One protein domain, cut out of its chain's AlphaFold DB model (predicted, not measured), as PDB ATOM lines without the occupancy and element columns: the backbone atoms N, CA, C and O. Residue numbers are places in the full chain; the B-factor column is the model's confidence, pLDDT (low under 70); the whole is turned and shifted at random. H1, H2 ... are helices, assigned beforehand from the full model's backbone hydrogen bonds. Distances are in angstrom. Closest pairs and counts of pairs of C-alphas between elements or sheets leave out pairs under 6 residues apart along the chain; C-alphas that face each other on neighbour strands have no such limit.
ATOM      1  N   ALA A   2     -19.903  40.726  -9.790       33.69
ATOM      2  CA  ALA A   2     -18.924  41.445  -8.960       33.69
ATOM      3  C   ALA A   2     -18.257  42.646  -9.663       33.69
ATOM      4  O   ALA A   2     -18.101  43.675  -9.036       33.69
ATOM      5  N   ILE A   3     -17.953  42.589 -10.966       40.59
ATOM      6  CA  ILE A   3     -17.389  43.739 -11.711       40.59
ATOM      7  C   ILE A   3     -18.420  44.867 -11.911       40.59
ATOM      8  O   ILE A   3     -18.074  46.041 -11.815       40.59
ATOM      9  N   ILE A   4     -19.694  44.517 -12.136       48.38
ATOM     10  CA  ILE A   4     -20.800  45.487 -12.225       48.38
ATOM     11  C   ILE A   4     -21.020  46.132 -10.852       48.38
ATOM     12  O   ILE A   4     -21.101  47.348 -10.760       48.38
ATOM     13  N   LEU A   5     -21.030  45.340  -9.775       46.25
ATOM     14  CA  LEU A   5     -21.220  45.839  -8.412       46.25
ATOM     15  C   LEU A   5     -20.018  46.658  -7.902       46.25
ATOM     16  O   LEU A   5     -20.204  47.724  -7.315       46.25
ATOM     17  N   ASN A   6     -18.791  46.231  -8.219       46.50
ATOM     18  CA  ASN A   6     -17.536  46.894  -7.846       46.50
ATOM     19  C   ASN A   6     -17.295  48.215  -8.601       46.50
ATOM     20  O   ASN A   6     -16.377  48.949  -8.268       46.50
ATOM     21  N   LYS A   7     -18.115  48.549  -9.605       51.06
ATOM     22  CA  LYS A   7     -18.188  49.913 -10.157       51.06
ATOM     23  C   LYS A   7     -19.545  50.595  -9.947       51.06
ATOM     24  O   LYS A   7     -19.641  51.803 -10.114       51.06
ATOM     25  N   SER A   8     -20.586  49.858  -9.550       49.69
ATOM     26  CA  SER A   8     -21.930  50.414  -9.336       49.69
ATOM     27  C   SER A   8     -22.015  51.386  -8.163       49.69
ATOM     28  O   SER A   8     -22.820  52.305  -8.225       49.69
ATOM     29  N   HIS A   9     -21.171  51.245  -7.135       52.44
ATOM     30  CA  HIS A   9     -21.156  52.157  -5.985       52.44
ATOM     31  C   HIS A   9     -20.672  53.576  -6.335       52.44
ATOM     32  O   HIS A   9     -20.920  54.501  -5.573       52.44
ATOM     33  N   TYR A  10     -20.039  53.765  -7.500       58.72
ATOM     34  CA  TYR A  10     -19.700  55.090  -8.037       58.72
ATOM     35  C   TYR A  10     -20.881  55.788  -8.732       58.72
ATOM     36  O   TYR A  10     -20.766  56.939  -9.151       58.72
ATOM     37  N   HIS A  11     -21.996  55.081  -8.944       61.47
ATOM     38  CA  HIS A  11     -23.082  55.532  -9.824       61.47
ATOM     39  C   HIS A  11     -24.489  55.303  -9.251       61.47
ATOM     40  O   HIS A  11     -25.443  55.926  -9.708       61.47
ATOM     41  N   ILE A  12     -24.627  54.430  -8.252       68.81
ATOM     42  CA  ILE A  12     -25.834  54.221  -7.455       68.81
ATOM     43  C   ILE A  12     -25.464  54.565  -6.016       68.81
ATOM     44  O   ILE A  12     -24.541  53.971  -5.462       68.81
ATOM     45  N   SER A  13     -26.187  55.508  -5.412       74.62
ATOM     46  CA  SER A  13     -25.939  55.898  -4.020       74.62
ATOM     47  C   SER A  13     -26.044  54.703  -3.062       74.62
ATOM     48  O   SER A  13     -26.887  53.815  -3.235       74.62
ATOM     49  N   CYS A  14     -25.210  54.695  -2.023       75.19
ATOM     50  CA  CYS A  14     -25.157  53.644  -1.010       75.19
ATOM     51  C   CYS A  14     -26.536  53.312  -0.410       75.19
ATOM     52  O   CYS A  14     -26.841  52.125  -0.298       75.19
ATOM     53  N   PRO A  15     -27.420  54.278  -0.086       78.25
ATOM     54  CA  PRO A  15     -28.751  53.958   0.431       78.25
ATOM     55  C   PRO A  15     -29.651  53.252  -0.587       78.25
ATOM     56  O   PRO A  15     -30.350  52.303  -0.235       78.25
ATOM     57  N   LEU A  16     -29.599  53.678  -1.853       78.19
ATOM     58  CA  LEU A  16     -30.373  53.075  -2.941       78.19
ATOM     59  C   LEU A  16     -29.874  51.679  -3.325       78.19
ATOM     60  O   LEU A  16     -30.625  50.914  -3.920       78.19
ATOM     61  N   LEU A  17     -28.632  51.339  -2.985       82.94
ATOM     62  CA  LEU A  17     -28.059  50.022  -3.240       82.94
ATOM     63  C   LEU A  17     -28.205  49.089  -2.029       82.94
ATOM     64  O   LEU A  17     -28.715  47.977  -2.155       82.94
ATOM     65  N   LEU A  18     -27.774  49.527  -0.845       85.19
ATOM     66  CA  LEU A  18     -27.646  48.673   0.337       85.19
ATOM     67  C   LEU A  18     -28.991  48.365   0.995       85.19
ATOM     68  O   LEU A  18     -29.233  47.209   1.336       85.19
ATOM     69  N   ILE A  19     -29.885  49.350   1.147       87.12
ATOM     70  CA  ILE A  19     -31.175  49.137   1.830       87.12
ATOM     71  C   ILE A  19     -32.010  48.068   1.102       87.12
ATOM     72  O   ILE A  19     -32.487  47.134   1.759       87.12
ATOM     73  N   PRO A  20     -32.155  48.109  -0.237       86.88
ATOM     74  CA  PRO A  20     -32.860  47.051  -0.947       86.88
ATOM     75  C   PRO A  20     -32.165  45.691  -0.907       86.88
ATOM     76  O   PRO A  20     -32.838  44.676  -0.740       86.88
ATOM     77  N   LEU A  21     -30.835  45.648  -1.034       87.25
ATOM     78  CA  LEU A  21     -30.083  44.389  -0.988       87.25
ATOM     79  C   LEU A  21     -30.211  43.707   0.378       87.25
ATOM     80  O   LEU A  21     -30.459  42.504   0.446       87.25
ATOM     81  N   VAL A  22     -30.115  44.480   1.460       88.62
ATOM     82  CA  VAL A  22     -30.348  43.993   2.824       88.62
ATOM     83  C   VAL A  22     -31.798  43.530   2.986       88.62
ATOM     84  O   VAL A  22     -32.036  42.485   3.585       88.62
ATOM     85  N   SER A  23     -32.767  44.235   2.395       85.88
ATOM     86  CA  SER A  23     -34.180  43.826   2.411       85.88
ATOM     87  C   SER A  23     -34.399  42.466   1.735       85.88
ATOM     88  O   SER A  23     -35.084  41.605   2.292       85.88
ATOM     89  N   ILE A  24     -33.765  42.239   0.578       86.06
ATOM     90  CA  ILE A  24     -33.773  40.945  -0.124       86.06
ATOM     91  C   ILE A  24     -33.126  39.865   0.748       86.06
ATOM     92  O   ILE A  24     -33.694  38.787   0.913       86.06
ATOM     93  N   LEU A  25     -31.963  40.150   1.336       86.94
ATOM     94  CA  LEU A  25     -31.236  39.197   2.174       86.94
ATOM     95  C   LEU A  25     -32.055  38.778   3.405       86.94
ATOM     96  O   LEU A  25     -32.194  37.585   3.672       86.94
ATOM     97  N   ILE A  26     -32.646  39.740   4.119       86.25
ATOM     98  CA  ILE A  26     -33.514  39.481   5.278       86.25
ATOM     99  C   ILE A  26     -34.708  38.613   4.869       86.25
ATOM    100  O   ILE A  26     -35.052  37.664   5.577       86.25
ATOM    101  N   TYR A  27     -35.331  38.912   3.726       84.31
ATOM    102  CA  TYR A  27     -36.443  38.124   3.202       84.31
ATOM    103  C   TYR A  27     -36.033  36.669   2.926       84.31
ATOM    104  O   TYR A  27     -36.711  35.748   3.388       84.31
ATOM    105  N   LEU A  28     -34.900  36.452   2.249       83.56
ATOM    106  CA  LEU A  28     -34.380  35.116   1.937       83.56
ATOM    107  C   LEU A  28     -34.038  34.319   3.202       83.56
ATOM    108  O   LEU A  28     -34.433  33.159   3.321       83.56
ATOM    109  N   ILE A  29     -33.374  34.946   4.180       84.44
ATOM    110  CA  ILE A  29     -33.058  34.320   5.474       84.44
ATOM    111  C   ILE A  29     -34.348  33.917   6.194       84.44
ATOM    112  O   ILE A  29     -34.470  32.789   6.675       84.44
ATOM    113  N   LYS A  30     -35.348  34.806   6.237       81.88
ATOM    114  CA  LYS A  30     -36.642  34.519   6.866       81.88
ATOM    115  C   LYS A  30     -37.366  33.363   6.173       81.88
ATOM    116  O   LYS A  30     -37.918  32.505   6.858       81.88
ATOM    117  N   GLN A  31     -37.349  33.317   4.842       79.31
ATOM    118  CA  GLN A  31     -37.951  32.233   4.065       79.31
ATOM    119  C   GLN A  31     -37.255  30.893   4.342       79.31
ATOM    120  O   GLN A  31     -37.923  29.890   4.583       79.31
ATOM    121  N   GLN A  32     -35.923  30.879   4.387       80.25
ATOM    122  CA  GLN A  32     -35.140  29.678   4.670       80.25
ATOM    123  C   GLN A  32     -35.360  29.167   6.102       80.25
ATOM    124  O   GLN A  32     -35.528  27.966   6.310       80.25
ATOM    125  N   LEU A  33     -35.413  30.066   7.089       80.75
ATOM    126  CA  LEU A  33     -35.733  29.723   8.478       80.75
ATOM    127  C   LEU A  33     -37.160  29.184   8.618       80.75
ATOM    128  O   LEU A  33     -37.376  28.230   9.361       80.75
ATOM    129  N   ASN A  34     -38.128  29.757   7.897       76.31
ATOM    130  CA  ASN A  34     -39.508  29.276   7.914       76.31
ATOM    131  C   ASN A  34     -39.631  27.892   7.258       76.31
ATOM    132  O   ASN A  34     -40.288  27.024   7.818       76.31
ATOM    133  N   ASN A  35     -38.925  27.649   6.147       71.62
ATOM    134  CA  ASN A  35     -38.853  26.331   5.508       71.62
ATOM    135  C   ASN A  35     -38.148  25.280   6.383       71.62
ATOM    136  O   ASN A  35     -38.462  24.101   6.283       71.62
ATOM    137  N   ARG A  36     -37.198  25.679   7.242       72.75
ATOM    138  CA  ARG A  36     -36.582  24.774   8.232       72.75
ATOM    139  C   ARG A  36     -37.516  24.458   9.400       72.75
ATOM    140  O   ARG A  36     -37.507  23.332   9.880       72.75
ATOM    141  N   LYS A  37     -38.296  25.440   9.869       74.75
ATOM    142  CA  LYS A  37     -39.266  25.262  10.965       74.75
ATOM    143  C   LYS A  37     -40.517  24.498  10.529       74.75
ATOM    144  O   LYS A  37     -41.046  23.720  11.307       74.75
ATOM    145  N   ASN A  38     -40.958  24.717   9.295       66.62
ATOM    146  CA  ASN A  38     -42.101  24.064   8.671       66.62
ATOM    147  C   ASN A  38     -41.643  23.467   7.333       66.62
ATOM    148  O   ASN A  38     -41.826  24.106   6.291       66.62
ATOM    149  N   PRO A  39     -40.999  22.285   7.340       60.59
ATOM    150  CA  PRO A  39     -40.607  21.629   6.104       60.59
ATOM    151  C   PRO A  39     -41.853  21.366   5.248       60.59
ATOM    152  O   PRO A  39     -42.890  20.955   5.781       60.59
ATOM    153  N   PRO A  53     -41.171  33.742 -10.524       70.75
ATOM    154  CA  PRO A  53     -42.156  34.307 -11.434       70.75
ATOM    155  C   PRO A  53     -41.519  34.586 -12.795       70.75
ATOM    156  O   PRO A  53     -40.373  35.039 -12.861       70.75
ATOM    157  N   THR A  54     -42.237  34.308 -13.884       75.88
ATOM    158  CA  THR A  54     -41.722  34.444 -15.259       75.88
ATOM    159  C   THR A  54     -41.100  35.823 -15.511       75.88
ATOM    160  O   THR A  54     -40.089  35.928 -16.201       75.88
ATOM    161  N   SER A  55     -41.629  36.865 -14.868       79.25
ATOM    162  CA  SER A  55     -41.069  38.220 -14.857       79.25
ATOM    163  C   SER A  55     -39.658  38.294 -14.258       79.25
ATOM    164  O   SER A  55     -38.769  38.884 -14.866       79.25
ATOM    165  N   ILE A  56     -39.401  37.657 -13.112       78.88
ATOM    166  CA  ILE A  56     -38.071  37.644 -12.483       78.88
ATOM    167  C   ILE A  56     -37.087  36.814 -13.312       78.88
ATOM    168  O   ILE A  56     -35.934  37.215 -13.466       78.88
ATOM    169  N   LYS A  57     -37.537  35.702 -13.912       82.06
ATOM    170  CA  LYS A  57     -36.709  34.917 -14.847       82.06
ATOM    171  C   LYS A  57     -36.218  35.778 -16.012       82.06
ATOM    172  O   LYS A  57     -35.030  35.744 -16.321       82.06
ATOM    173  N   TRP A  58     -37.091  36.595 -16.599       86.75
ATOM    174  CA  TRP A  58     -36.717  37.526 -17.665       86.75
ATOM    175  C   TRP A  58     -35.697  38.580 -17.223       86.75
ATOM    176  O   TRP A  58     -34.720  38.809 -17.935       86.75
ATOM    177  N   LEU A  59     -35.866  39.176 -16.037       87.56
ATOM    178  CA  LEU A  59     -34.902  40.150 -15.501       87.56
ATOM    179  C   LEU A  59     -33.517  39.518 -15.286       87.56
ATOM    180  O   LEU A  59     -32.498  40.137 -15.589       87.56
ATOM    181  N   VAL A  60     -33.473  38.270 -14.810       84.75
ATOM    182  CA  VAL A  60     -32.226  37.512 -14.628       84.75
ATOM    183  C   VAL A  60     -31.574  37.181 -15.971       84.75
ATOM    184  O   VAL A  60     -30.377  37.416 -16.127       84.75
ATOM    185  N   ILE A  61     -32.344  36.697 -16.952       89.25
ATOM    186  CA  ILE A  61     -31.848  36.421 -18.311       89.25
ATOM    187  C   ILE A  61     -31.244  37.686 -18.920       89.25
ATOM    188  O   ILE A  61     -30.121  37.646 -19.421       89.25
ATOM    189  N   TYR A  62     -31.944  38.819 -18.821       89.25
ATOM    190  CA  TYR A  62     -31.442  40.083 -19.343       89.25
ATOM    191  C   TYR A  62     -30.150  40.514 -18.645       89.25
ATOM    192  O   TYR A  62     -29.201  40.910 -19.314       89.25
ATOM    193  N   LEU A  63     -30.068  40.433 -17.314       87.00
ATOM    194  CA  LEU A  63     -28.847  40.811 -16.599       87.00
ATOM    195  C   LEU A  63     -27.660  39.914 -16.947       87.00
ATOM    196  O   LEU A  63     -26.548  40.421 -17.085       87.00
ATOM    197  N   ILE A  64     -27.875  38.606 -17.089       88.19
ATOM    198  CA  ILE A  64     -26.818  37.659 -17.461       88.19
ATOM    199  C   ILE A  64     -26.378  37.900 -18.908       88.19
ATOM    200  O   ILE A  64     -25.182  38.036 -19.161       88.19
ATOM    201  N   GLY A  65     -27.323  38.011 -19.844       89.19
ATOM    202  CA  GLY A  65     -27.031  38.286 -21.252       89.19
ATOM    203  C   GLY A  65     -26.362  39.646 -21.443       89.19
ATOM    204  O   GLY A  65     -25.323  39.753 -22.089       89.19
ATOM    205  N   GLY A  66     -26.888  40.678 -20.792       87.44
ATOM    206  CA  GLY A  66     -26.313  42.016 -20.770       87.44
ATOM    207  C   GLY A  66     -24.917  42.048 -20.148       87.44
ATOM    208  O   GLY A  66     -24.017  42.677 -20.701       87.44
ATOM    209  N   TYR A  67     -24.685  41.317 -19.052       82.56
ATOM    210  CA  TYR A  67     -23.347  41.139 -18.482       82.56
ATOM    211  C   TYR A  67     -22.395  40.464 -19.468       82.56
ATOM    212  O   TYR A  67     -21.258  40.915 -19.594       82.56
ATOM    213  N   PHE A  68     -22.834  39.416 -20.166       86.38
ATOM    214  CA  PHE A  68     -22.023  38.726 -21.166       86.38
ATOM    215  C   PHE A  68     -21.632  39.671 -22.308       86.38
ATOM    216  O   PHE A  68     -20.445  39.844 -22.574       86.38
ATOM    217  N   ILE A  69     -22.599  40.386 -22.887       84.56
ATOM    218  CA  ILE A  69     -22.359  41.373 -23.953       84.56
ATOM    219  C   ILE A  69     -21.406  42.481 -23.474       84.56
ATOM    220  O   ILE A  69     -20.417  42.788 -24.139       84.56
ATOM    221  N   CYS A  70     -21.628  43.041 -22.280       82.44
ATOM    222  CA  CYS A  70     -20.731  44.047 -21.697       82.44
ATOM    223  C   CYS A  70     -19.330  43.481 -21.388       82.44
ATOM    224  O   CYS A  70     -18.329  44.199 -21.430       82.44
ATOM    225  N   SER A  71     -19.233  42.188 -21.074       78.25
ATOM    226  CA  SER A  71     -17.962  41.503 -20.822       78.25
ATOM    227  C   SER A  71     -17.185  41.231 -22.108       78.25
ATOM    228  O   SER A  71     -15.957  41.269 -22.068       78.25
ATOM    229  N   LEU A  72     -17.867  41.058 -23.241       81.75
ATOM    230  CA  LEU A  72     -17.241  40.969 -24.562       81.75
ATOM    231  C   LEU A  72     -16.777  42.329 -25.098       81.75
ATOM    232  O   LEU A  72     -15.847  42.386 -25.898       81.75
ATOM    233  N   ASN A  73     -17.370  43.435 -24.640       76.81
ATOM    234  CA  ASN A  73     -16.931  44.769 -25.045       76.81
ATOM    235  C   ASN A  73     -15.498  45.045 -24.559       76.81
ATOM    236  O   ASN A  73     -15.230  45.014 -23.358       76.81
ATOM    237  N   ILE A  74     -14.581  45.346 -25.480       76.00
ATOM    238  CA  ILE A  74     -13.182  45.687 -25.168       76.00
ATOM    239  C   ILE A  74     -13.112  46.927 -24.264       76.00
ATOM    240  O   ILE A  74     -12.274  47.001 -23.363       76.00
ATOM    241  N   ASN A  75     -14.022  47.886 -24.455       65.44
ATOM    242  CA  ASN A  75     -14.075  49.097 -23.655       65.44
ATOM    243  C   ASN A  75     -14.888  48.869 -22.369       65.44
ATOM    244  O   ASN A  75     -16.098  48.646 -22.403       65.44
ATOM    245  N   LYS A  76     -14.215  48.948 -21.215       72.06
ATOM    246  CA  LYS A  76     -14.806  48.744 -19.877       72.06
ATOM    247  C   LYS A  76     -15.311  50.034 -19.224       72.06
ATOM    248  O   LYS A  76     -15.370  50.127 -17.991       72.06
ATOM    249  N   ASP A  77     -15.635  51.028 -20.045       72.50
ATOM    250  CA  ASP A  77     -16.303  52.249 -19.617       72.50
ATOM    251  C   ASP A  77     -17.734  51.944 -19.143       72.50
ATOM    252  O   ASP A  77     -18.464  51.147 -19.737       72.50
ATOM    253  N   PHE A  78     -18.138  52.589 -18.053       71.75
ATOM    254  CA  PHE A  78     -19.453  52.413 -17.449       71.75
ATOM    255  C   PHE A  78     -20.604  52.752 -18.401       71.75
ATOM    256  O   PHE A  78     -21.677  52.151 -18.288       71.75
ATOM    257  N   ARG A  79     -20.402  53.660 -19.365       76.31
ATOM    258  CA  ARG A  79     -21.453  54.042 -20.317       76.31
ATOM    259  C   ARG A  79     -22.025  52.851 -21.085       76.31
ATOM    260  O   ARG A  79     -23.191  52.862 -21.455       76.31
ATOM    261  N   TYR A  80     -21.237  51.791 -21.266       77.81
ATOM    262  CA  TYR A  80     -21.687  50.566 -21.924       77.81
ATOM    263  C   TYR A  80     -22.523  49.658 -21.014       77.81
ATOM    264  O   TYR A  80     -23.245  48.802 -21.506       77.81
ATOM    265  N   THR A  81     -22.469  49.866 -19.696       77.62
ATOM    266  CA  THR A  81     -23.313  49.177 -18.709       77.62
ATOM    267  C   THR A  81     -24.548  49.984 -18.296       77.62
ATOM    268  O   THR A  81     -25.407  49.440 -17.604       77.62
ATOM    269  N   LEU A  82     -24.687  51.243 -18.748       81.06
ATOM    270  CA  LEU A  82     -25.873  52.086 -18.518       81.06
ATOM    271  C   LEU A  82     -27.198  51.374 -18.856       81.06
ATOM    272  O   LEU A  82     -28.116  51.454 -18.038       81.06
ATOM    273  N   PRO A  83     -27.317  50.615 -19.970       85.38
ATOM    274  CA  PRO A  83     -28.558  49.907 -20.299       85.38
ATOM    275  C   PRO A  83     -28.979  48.832 -19.283       85.38
ATOM    276  O   PRO A  83     -30.108  48.352 -19.339       85.38
ATOM    277  N   LEU A  84     -28.095  48.430 -18.358       85.56
ATOM    278  CA  LEU A  84     -28.414  47.474 -17.290       85.56
ATOM    279  C   LEU A  84     -29.052  48.152 -16.068       85.56
ATOM    280  O   LEU A  84     -29.735  47.487 -15.287       85.56
ATOM    281  N   LEU A  85     -28.852  49.463 -15.888       83.25
ATOM    282  CA  LEU A  85     -29.305  50.187 -14.697       83.25
ATOM    283  C   LEU A  85     -30.822  50.191 -14.490       83.25
ATOM    284  O   LEU A  85     -31.224  50.030 -13.336       83.25
ATOM    285  N   PRO A  86     -31.683  50.325 -15.520       87.69
ATOM    286  CA  PRO A  86     -33.129  50.266 -15.309       87.69
ATOM    287  C   PRO A  86     -33.570  48.938 -14.683       87.69
ATOM    288  O   PRO A  86     -34.381  48.915 -13.763       87.69
ATOM    289  N   ILE A  87     -32.969  47.825 -15.108       87.88
ATOM    290  CA  ILE A  87     -33.311  46.491 -14.597       87.88
ATOM    291  C   ILE A  87     -32.753  46.267 -13.198       87.88
ATOM    292  O   ILE A  87     -33.457  45.735 -12.339       87.88
ATOM    293  N   ILE A  88     -31.531  46.738 -12.934       85.44
ATOM    294  CA  ILE A  88     -30.988  46.782 -11.572       85.44
ATOM    295  C   ILE A  88     -31.930  47.592 -10.667       85.44
ATOM    296  O   ILE A  88     -32.267  47.136  -9.578       85.44
ATOM    297  N   SER A  89     -32.437  48.733 -11.140       85.88
ATOM    298  CA  SER A  89     -33.361  49.593 -10.389       85.88
ATOM    299  C   SER A  89     -34.693  48.905 -10.094       85.88
ATOM    300  O   SER A  89     -35.182  49.005  -8.973       85.88
ATOM    301  N   ILE A  90     -35.258  48.148 -11.043       87.75
ATOM    302  CA  ILE A  90     -36.484  47.355 -10.831       87.75
ATOM    303  C   ILE A  90     -36.264  46.279  -9.759       87.75
ATOM    304  O   ILE A  90     -37.108  46.101  -8.883       87.75
ATOM    305  N   ILE A  91     -35.128  45.578  -9.793       85.56
ATOM    306  CA  ILE A  91     -34.802  44.534  -8.808       85.56
ATOM    307  C   ILE A  91     -34.613  45.138  -7.414       85.56
ATOM    308  O   ILE A  91     -35.127  44.599  -6.433       85.56
ATOM    309  N   LEU A  92     -33.913  46.270  -7.318       86.44
ATOM    310  CA  LEU A  92     -33.756  47.004  -6.063       86.44
ATOM    311  C   LEU A  92     -35.121  47.506  -5.559       86.44
ATOM    312  O   LEU A  92     -35.481  47.278  -4.407       86.44
ATOM    313  N   ALA A  93     -35.954  48.089  -6.420       86.50
ATOM    314  CA  ALA A  93     -37.304  48.508  -6.046       86.50
ATOM    315  C   ALA A  93     -38.148  47.329  -5.529       86.50
ATOM    316  O   ALA A  93     -38.798  47.451  -4.490       86.50
ATOM    317  N   TYR A  94     -38.083  46.169  -6.189       86.25
ATOM    318  CA  TYR A  94     -38.731  44.943  -5.723       86.25
ATOM    319  C   TYR A  94     -38.227  44.531  -4.336       86.25
ATOM    320  O   TYR A  94     -39.038  44.252  -3.453       86.25
ATOM    321  N   GLY A  95     -36.914  44.586  -4.099       85.12
ATOM    322  CA  GLY A  95     -36.311  44.300  -2.798       85.12
ATOM    323  C   GLY A  95     -36.909  45.108  -1.645       85.12
ATOM    324  O   GLY A  95     -37.202  44.553  -0.587       85.12
ATOM    325  N   LEU A  96     -37.188  46.395  -1.868       84.88
ATOM    326  CA  LEU A  96     -37.831  47.263  -0.875       84.88
ATOM    327  C   LEU A  96     -39.277  46.858  -0.549       84.88
ATOM    328  O   LEU A  96     -39.779  47.183   0.530       84.88
ATOM    329  N   THR A  97     -39.965  46.158  -1.455       84.31
ATOM    330  CA  THR A  97     -41.341  45.681  -1.228       84.31
ATOM    331  C   THR A  97     -41.416  44.415  -0.374       84.31
ATOM    332  O   THR A  97     -42.487  44.099   0.137       84.31
ATOM    333  N   LEU A  98     -40.292  43.719  -0.165       84.12
ATOM    334  CA  LEU A  98     -40.241  42.444   0.561       84.12
ATOM    335  C   LEU A  98     -40.286  42.592   2.094       84.12
ATOM    336  O   LEU A  98     -40.414  41.598   2.813       84.12
ATOM    337  N   LEU A  99     -40.178  43.818   2.617       80.38
ATOM    338  CA  LEU A  99     -40.171  44.079   4.056       80.38
ATOM    339  C   LEU A  99     -41.577  43.970   4.687       80.38
ATOM    340  O   LEU A  99     -42.565  44.397   4.086       80.38
ATOM    341  N   PRO A 100     -41.701  43.471   5.936       78.25
ATOM    342  CA  PRO A 100     -42.988  43.355   6.626       78.25
ATOM    343  C   PRO A 100     -43.692  44.707   6.806       78.25
ATOM    344  O   PRO A 100     -43.040  45.698   7.134       78.25
ATOM    345  N   ARG A 101     -45.032  44.736   6.714       75.00
ATOM    346  CA  ARG A 101     -45.851  45.969   6.800       75.00
ATOM    347  C   ARG A 101     -45.524  46.879   7.995       75.00
ATOM    348  O   ARG A 101     -45.554  48.090   7.826       75.00
ATOM    349  N   ARG A 102     -45.157  46.310   9.152       80.19
ATOM    350  CA  ARG A 102     -44.850  47.052  10.393       80.19
ATOM    351  C   ARG A 102     -43.691  48.050  10.255       80.19
ATOM    352  O   ARG A 102     -43.757  49.112  10.852       80.19
ATOM    353  N   TRP A 103     -42.665  47.722   9.466       80.44
ATOM    354  CA  TRP A 103     -41.468  48.563   9.282       80.44
ATOM    355  C   TRP A 103     -41.236  48.956   7.816       80.44
ATOM    356  O   TRP A 103     -40.615  49.974   7.524       80.44
ATOM    357  N   GLY A 104     -41.774  48.185   6.866       84.62
ATOM    358  CA  GLY A 104     -41.546  48.370   5.433       84.62
ATOM    359  C   GLY A 104     -42.130  49.663   4.858       84.62
ATOM    360  O   GLY A 104     -41.626  50.164   3.858       84.62
ATOM    361  N   GLN A 105     -43.173  50.243   5.463       86.56
ATOM    362  CA  GLN A 105     -43.668  51.565   5.050       86.56
ATOM    363  C   GLN A 105     -42.678  52.678   5.415       86.56
ATOM    364  O   GLN A 105     -42.310  53.462   4.545       86.56
ATOM    365  N   GLN A 106     -42.193  52.693   6.658       89.50
ATOM    366  CA  GLN A 106     -41.224  53.685   7.130       89.50
ATOM    367  C   GLN A 106     -39.895  53.576   6.375       89.50
ATOM    368  O   GLN A 106     -39.388  54.582   5.890       89.50
ATOM    369  N   ILE A 107     -39.369  52.360   6.188       88.38
ATOM    370  CA  ILE A 107     -38.097  52.138   5.481       88.38
ATOM    371  C   ILE A 107     -38.181  52.611   4.025       88.38
ATOM    372  O   ILE A 107     -37.262  53.269   3.541       88.38
ATOM    373  N   ARG A 108     -39.286  52.331   3.322       88.88
ATOM    374  CA  ARG A 108     -39.491  52.819   1.948       88.88
ATOM    375  C   ARG A 108     -39.562  54.339   1.889       88.88
ATOM    376  O   ARG A 108     -38.889  54.922   1.047       88.88
ATOM    377  N   LEU A 109     -40.323  54.966   2.787       89.31
ATOM    378  CA  LEU A 109     -40.433  56.423   2.840       89.31
ATOM    379  C   LEU A 109     -39.069  57.069   3.113       89.31
ATOM    380  O   LEU A 109     -38.669  57.958   2.375       89.31
ATOM    381  N   ILE A 110     -38.321  56.567   4.101       90.06
ATOM    382  CA  ILE A 110     -36.966  57.045   4.413       90.06
ATOM    383  C   ILE A 110     -36.047  56.899   3.199       90.06
ATOM    384  O   ILE A 110     -35.312  57.825   2.877       90.06
ATOM    385  N   THR A 111     -36.111  55.762   2.503       88.00
ATOM    386  CA  THR A 111     -35.251  55.481   1.347       88.00
ATOM    387  C   THR A 111     -35.569  56.407   0.175       88.00
ATOM    388  O   THR A 111     -34.651  56.952  -0.430       88.00
ATOM    389  N   VAL A 112     -36.851  56.638  -0.120       87.81
ATOM    390  CA  VAL A 112     -37.285  57.578  -1.167       87.81
ATOM    391  C   VAL A 112     -36.909  59.010  -0.795       87.81
ATOM    392  O   VAL A 112     -36.320  59.705  -1.616       87.81
ATOM    393  N   SER A 113     -37.167  59.443   0.440       90.12
ATOM    394  CA  SER A 113     -36.793  60.783   0.904       90.12
ATOM    395  C   SER A 113     -35.285  61.005   0.829       90.12
ATOM    396  O   SER A 113     -34.839  62.023   0.309       90.12
ATOM    397  N   LEU A 114     -34.486  60.034   1.277       88.56
ATOM    398  CA  LEU A 114     -33.030  60.104   1.207       88.56
ATOM    399  C   LEU A 114     -32.535  60.121  -0.242       88.56
ATOM    400  O   LEU A 114     -31.621  60.874  -0.561       88.56
ATOM    401  N   ALA A 115     -33.161  59.350  -1.133       85.75
ATOM    402  CA  ALA A 115     -32.852  59.363  -2.559       85.75
ATOM    403  C   ALA A 115     -33.153  60.718  -3.212       85.75
ATOM    404  O   ALA A 115     -32.327  61.216  -3.972       85.75
ATOM    405  N   VAL A 116     -34.296  61.333  -2.894       88.69
ATOM    406  CA  VAL A 116     -34.660  62.672  -3.384       88.69
ATOM    407  C   VAL A 116     -33.682  63.718  -2.857       88.69
ATOM    408  O   VAL A 116     -33.159  64.505  -3.641       88.69
ATOM    409  N   ILE A 117     -33.369  63.696  -1.558       88.06
ATOM    410  CA  ILE A 117     -32.384  64.605  -0.952       88.06
ATOM    411  C   ILE A 117     -31.026  64.450  -1.643       88.06
ATOM    412  O   ILE A 117     -30.435  65.440  -2.064       88.06
ATOM    413  N   LEU A 118     -30.548  63.217  -1.827       86.38
ATOM    414  CA  LEU A 118     -29.282  62.960  -2.511       86.38
ATOM    415  C   LEU A 118     -29.311  63.414  -3.967       86.38
ATOM    416  O   LEU A 118     -28.353  64.036  -4.412       86.38
ATOM    417  N   MET A 119     -30.389  63.152  -4.706       85.94
ATOM    418  CA  MET A 119     -30.544  63.632  -6.079       85.94
ATOM    419  C   MET A 119     -30.415  65.160  -6.136       85.94
ATOM    420  O   MET A 119     -29.638  65.675  -6.937       85.94
ATOM    421  N   LEU A 120     -31.108  65.880  -5.249       86.38
ATOM    422  CA  LEU A 120     -31.039  67.340  -5.178       86.38
ATOM    423  C   LEU A 120     -29.625  67.839  -4.828       86.38
ATOM    424  O   LEU A 120     -29.136  68.755  -5.482       86.38
ATOM    425  N   LEU A 121     -28.939  67.221  -3.860       84.50
ATOM    426  CA  LEU A 121     -27.572  67.597  -3.458       84.50
ATOM    427  C   LEU A 121     -26.497  67.276  -4.520       84.50
ATOM    428  O   LEU A 121     -25.449  67.931  -4.576       84.50
ATOM    429  N   ASN A 122     -26.725  66.257  -5.355       81.81
ATOM    430  CA  ASN A 122     -25.820  65.894  -6.453       81.81
ATOM    431  C   ASN A 122     -26.030  66.776  -7.698       81.81
ATOM    432  O   ASN A 122     -25.075  67.016  -8.440       81.81
ATOM    433  N   LEU A 123     -27.256  67.268  -7.924       83.69
ATOM    434  CA  LEU A 123     -27.598  68.164  -9.037       83.69
ATOM    435  C   LEU A 123     -27.290  69.635  -8.725       83.69
ATOM    436  O   LEU A 123     -26.776  70.353  -9.584       83.69
ATOM    437  N   TRP A 124     -27.547  70.076  -7.493       82.56
ATOM    438  CA  TRP A 124     -27.356  71.458  -7.053       82.56
ATOM    439  C   TRP A 124     -26.439  71.540  -5.826       82.56
ATOM    440  O   TRP A 124     -26.457  70.652  -4.977       82.56
ATOM    441  N   PRO A 125     -25.648  72.618  -5.670       77.44
ATOM    442  CA  PRO A 125     -24.767  72.821  -4.516       77.44
ATOM    443  C   PRO A 125     -25.537  73.285  -3.256       77.44
ATOM    444  O   PRO A 125     -25.162  74.259  -2.606       77.44
ATOM    445  N   ILE A 126     -26.638  72.613  -2.911       81.75
ATOM    446  CA  ILE A 126     -27.476  72.946  -1.748       81.75
ATOM    447  C   ILE A 126     -26.748  72.530  -0.456       81.75
ATOM    448  O   ILE A 126     -26.136  71.467  -0.391       81.75
ATOM    449  N   GLY A 127     -26.807  73.364   0.588       77.00
ATOM    450  CA  GLY A 127     -26.216  73.055   1.901       77.00
ATOM    451  C   GLY A 127     -24.704  73.297   2.018       77.00
ATOM    452  O   GLY A 127     -24.102  72.893   3.015       77.00
ATOM    453  N   GLY A 128     -24.085  73.950   1.025       82.19
ATOM    454  CA  GLY A 128     -22.671  74.338   1.053       82.19
ATOM    455  C   GLY A 128     -21.730  73.153   1.287       82.19
ATOM    456  O   GLY A 128     -21.989  72.041   0.834       82.19
ATOM    457  N   TYR A 129     -20.642  73.375   2.027       81.75
ATOM    458  CA  TYR A 129     -19.656  72.333   2.342       81.75
ATOM    459  C   TYR A 129     -20.273  71.114   3.052       81.75
ATOM    460  O   TYR A 129     -19.943  69.975   2.732       81.75
ATOM    461  N   VAL A 130     -21.206  71.334   3.982       84.69
ATOM    462  CA  VAL A 130     -21.822  70.254   4.774       84.69
ATOM    463  C   VAL A 130     -22.698  69.358   3.898       84.69
ATOM    464  O   VAL A 130     -22.571  68.134   3.945       84.69
ATOM    465  N   GLY A 131     -23.542  69.957   3.052       83.81
ATOM    466  CA  GLY A 131     -24.365  69.218   2.091       83.81
ATOM    467  C   GLY A 131     -23.518  68.420   1.097       83.81
ATOM    468  O   GLY A 131     -23.841  67.272   0.794       83.81
ATOM    469  N   GLN A 132     -22.392  68.989   0.657       80.31
ATOM    470  CA  GLN A 132     -21.441  68.327  -0.240       80.31
ATOM    471  C   GLN A 132     -20.755  67.125   0.412       80.31
ATOM    472  O   GLN A 132     -20.691  66.063  -0.198       80.31
ATOM    473  N   GLN A 133     -20.284  67.255   1.655       83.94
ATOM    474  CA  GLN A 133     -19.689  66.134   2.392       83.94
ATOM    475  C   GLN A 133     -20.706  65.007   2.607       83.94
ATOM    476  O   GLN A 133     -20.396  63.835   2.394       83.94
ATOM    477  N   PHE A 134     -21.946  65.359   2.957       84.00
ATOM    478  CA  PHE A 134     -23.026  64.388   3.133       84.00
ATOM    479  C   PHE A 134     -23.364  63.646   1.830       84.00
ATOM    480  O   PHE A 134     -23.453  62.415   1.818       84.00
ATOM    481  N   ALA A 135     -23.505  64.374   0.717       82.88
ATOM    482  CA  ALA A 135     -23.749  63.782  -0.595       82.88
ATOM    483  C   ALA A 135     -22.567  62.929  -1.070       82.88
ATOM    484  O   ALA A 135     -22.783  61.817  -1.542       82.88
ATOM    485  N   GLY A 136     -21.333  63.401  -0.885       80.31
ATOM    486  CA  GLY A 136     -20.118  62.676  -1.255       80.31
ATOM    487  C   GLY A 136     -19.925  61.379  -0.467       80.31
ATOM    488  O   GLY A 136     -19.464  60.391  -1.033       80.31
ATOM    489  N   TRP A 137     -20.330  61.340   0.806       82.12
ATOM    490  CA  TRP A 137     -20.287  60.119   1.616       82.12
ATOM    491  C   TRP A 137     -21.287  59.057   1.136       82.12
ATOM    492  O   TRP A 137     -20.955  57.874   1.043       82.12
ATOM    493  N   LEU A 138     -22.515  59.467   0.807       79.56
ATOM    494  CA  LEU A 138     -23.589  58.550   0.409       79.56
ATOM    495  C   LEU A 138     -23.638  58.260  -1.095       79.56
ATOM    496  O   LEU A 138     -24.237  57.268  -1.508       79.56
ATOM    497  N   SER A 139     -23.041  59.117  -1.914       76.69
ATOM    498  CA  SER A 139     -23.005  59.041  -3.373       76.69
ATOM    499  C   SER A 139     -21.628  59.482  -3.892       76.69
ATOM    500  O   SER A 139     -21.512  60.510  -4.569       76.69
TER     501      SER A 139
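What this domain is: This is residues 2 to 39 and 53 to 139 of the 575 residues of an uncharacterized protein of Okeania sp. SIO2H7 (UniProt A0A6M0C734). H3, H4 and H5 make a flat zigzag; the long helix H2 crosses H4 and packs by its start on H5, and residues 29 to 39, of which 29 to 37 belong to H2, stick out. H6 folds back on H5's end; short H1 is near H3. The 125 printed residues hold six named helices, H1 to H6, no named strand: all helix, loose, radius of gyration of the C-alphas 17.1 A, spans 55 by 43 by 20 A.

How they stand to each other: H2, residues 14 to 37, touches H4, residues 82 to 97, with residues 16 to 24 alone, at a steep tilt of 50 degrees; the closest C-alphas, Pro 20 and Gly 95, are 4.8 A apart. H5, residues 101 to 123, and H4 form a hairpin but only just touch, with 3 pairs of C-alphas within 8 A, the closest Leu 96 and Arg 108, 6.4 A. H3, residues 54 to 72, forms a hairpin with H4. H6, residues 128 to 138, touches H5. Every O i to N i+4 pair is within hydrogen-bond range in H3 and H6.

Where its parts are: H2 spans 33.9 A from C-alpha 14 (-25.157, 53.644, -1.010); H6 ends at C-alpha 138 (-23.589, 58.550, 0.409).

The domain as a whole: Residues 40 to 52 are not printed, a gap of 21.7 A between C-alphas 39 and 53. Residues 2 to 12, 38 to 39 and 75 have pLDDT under 70.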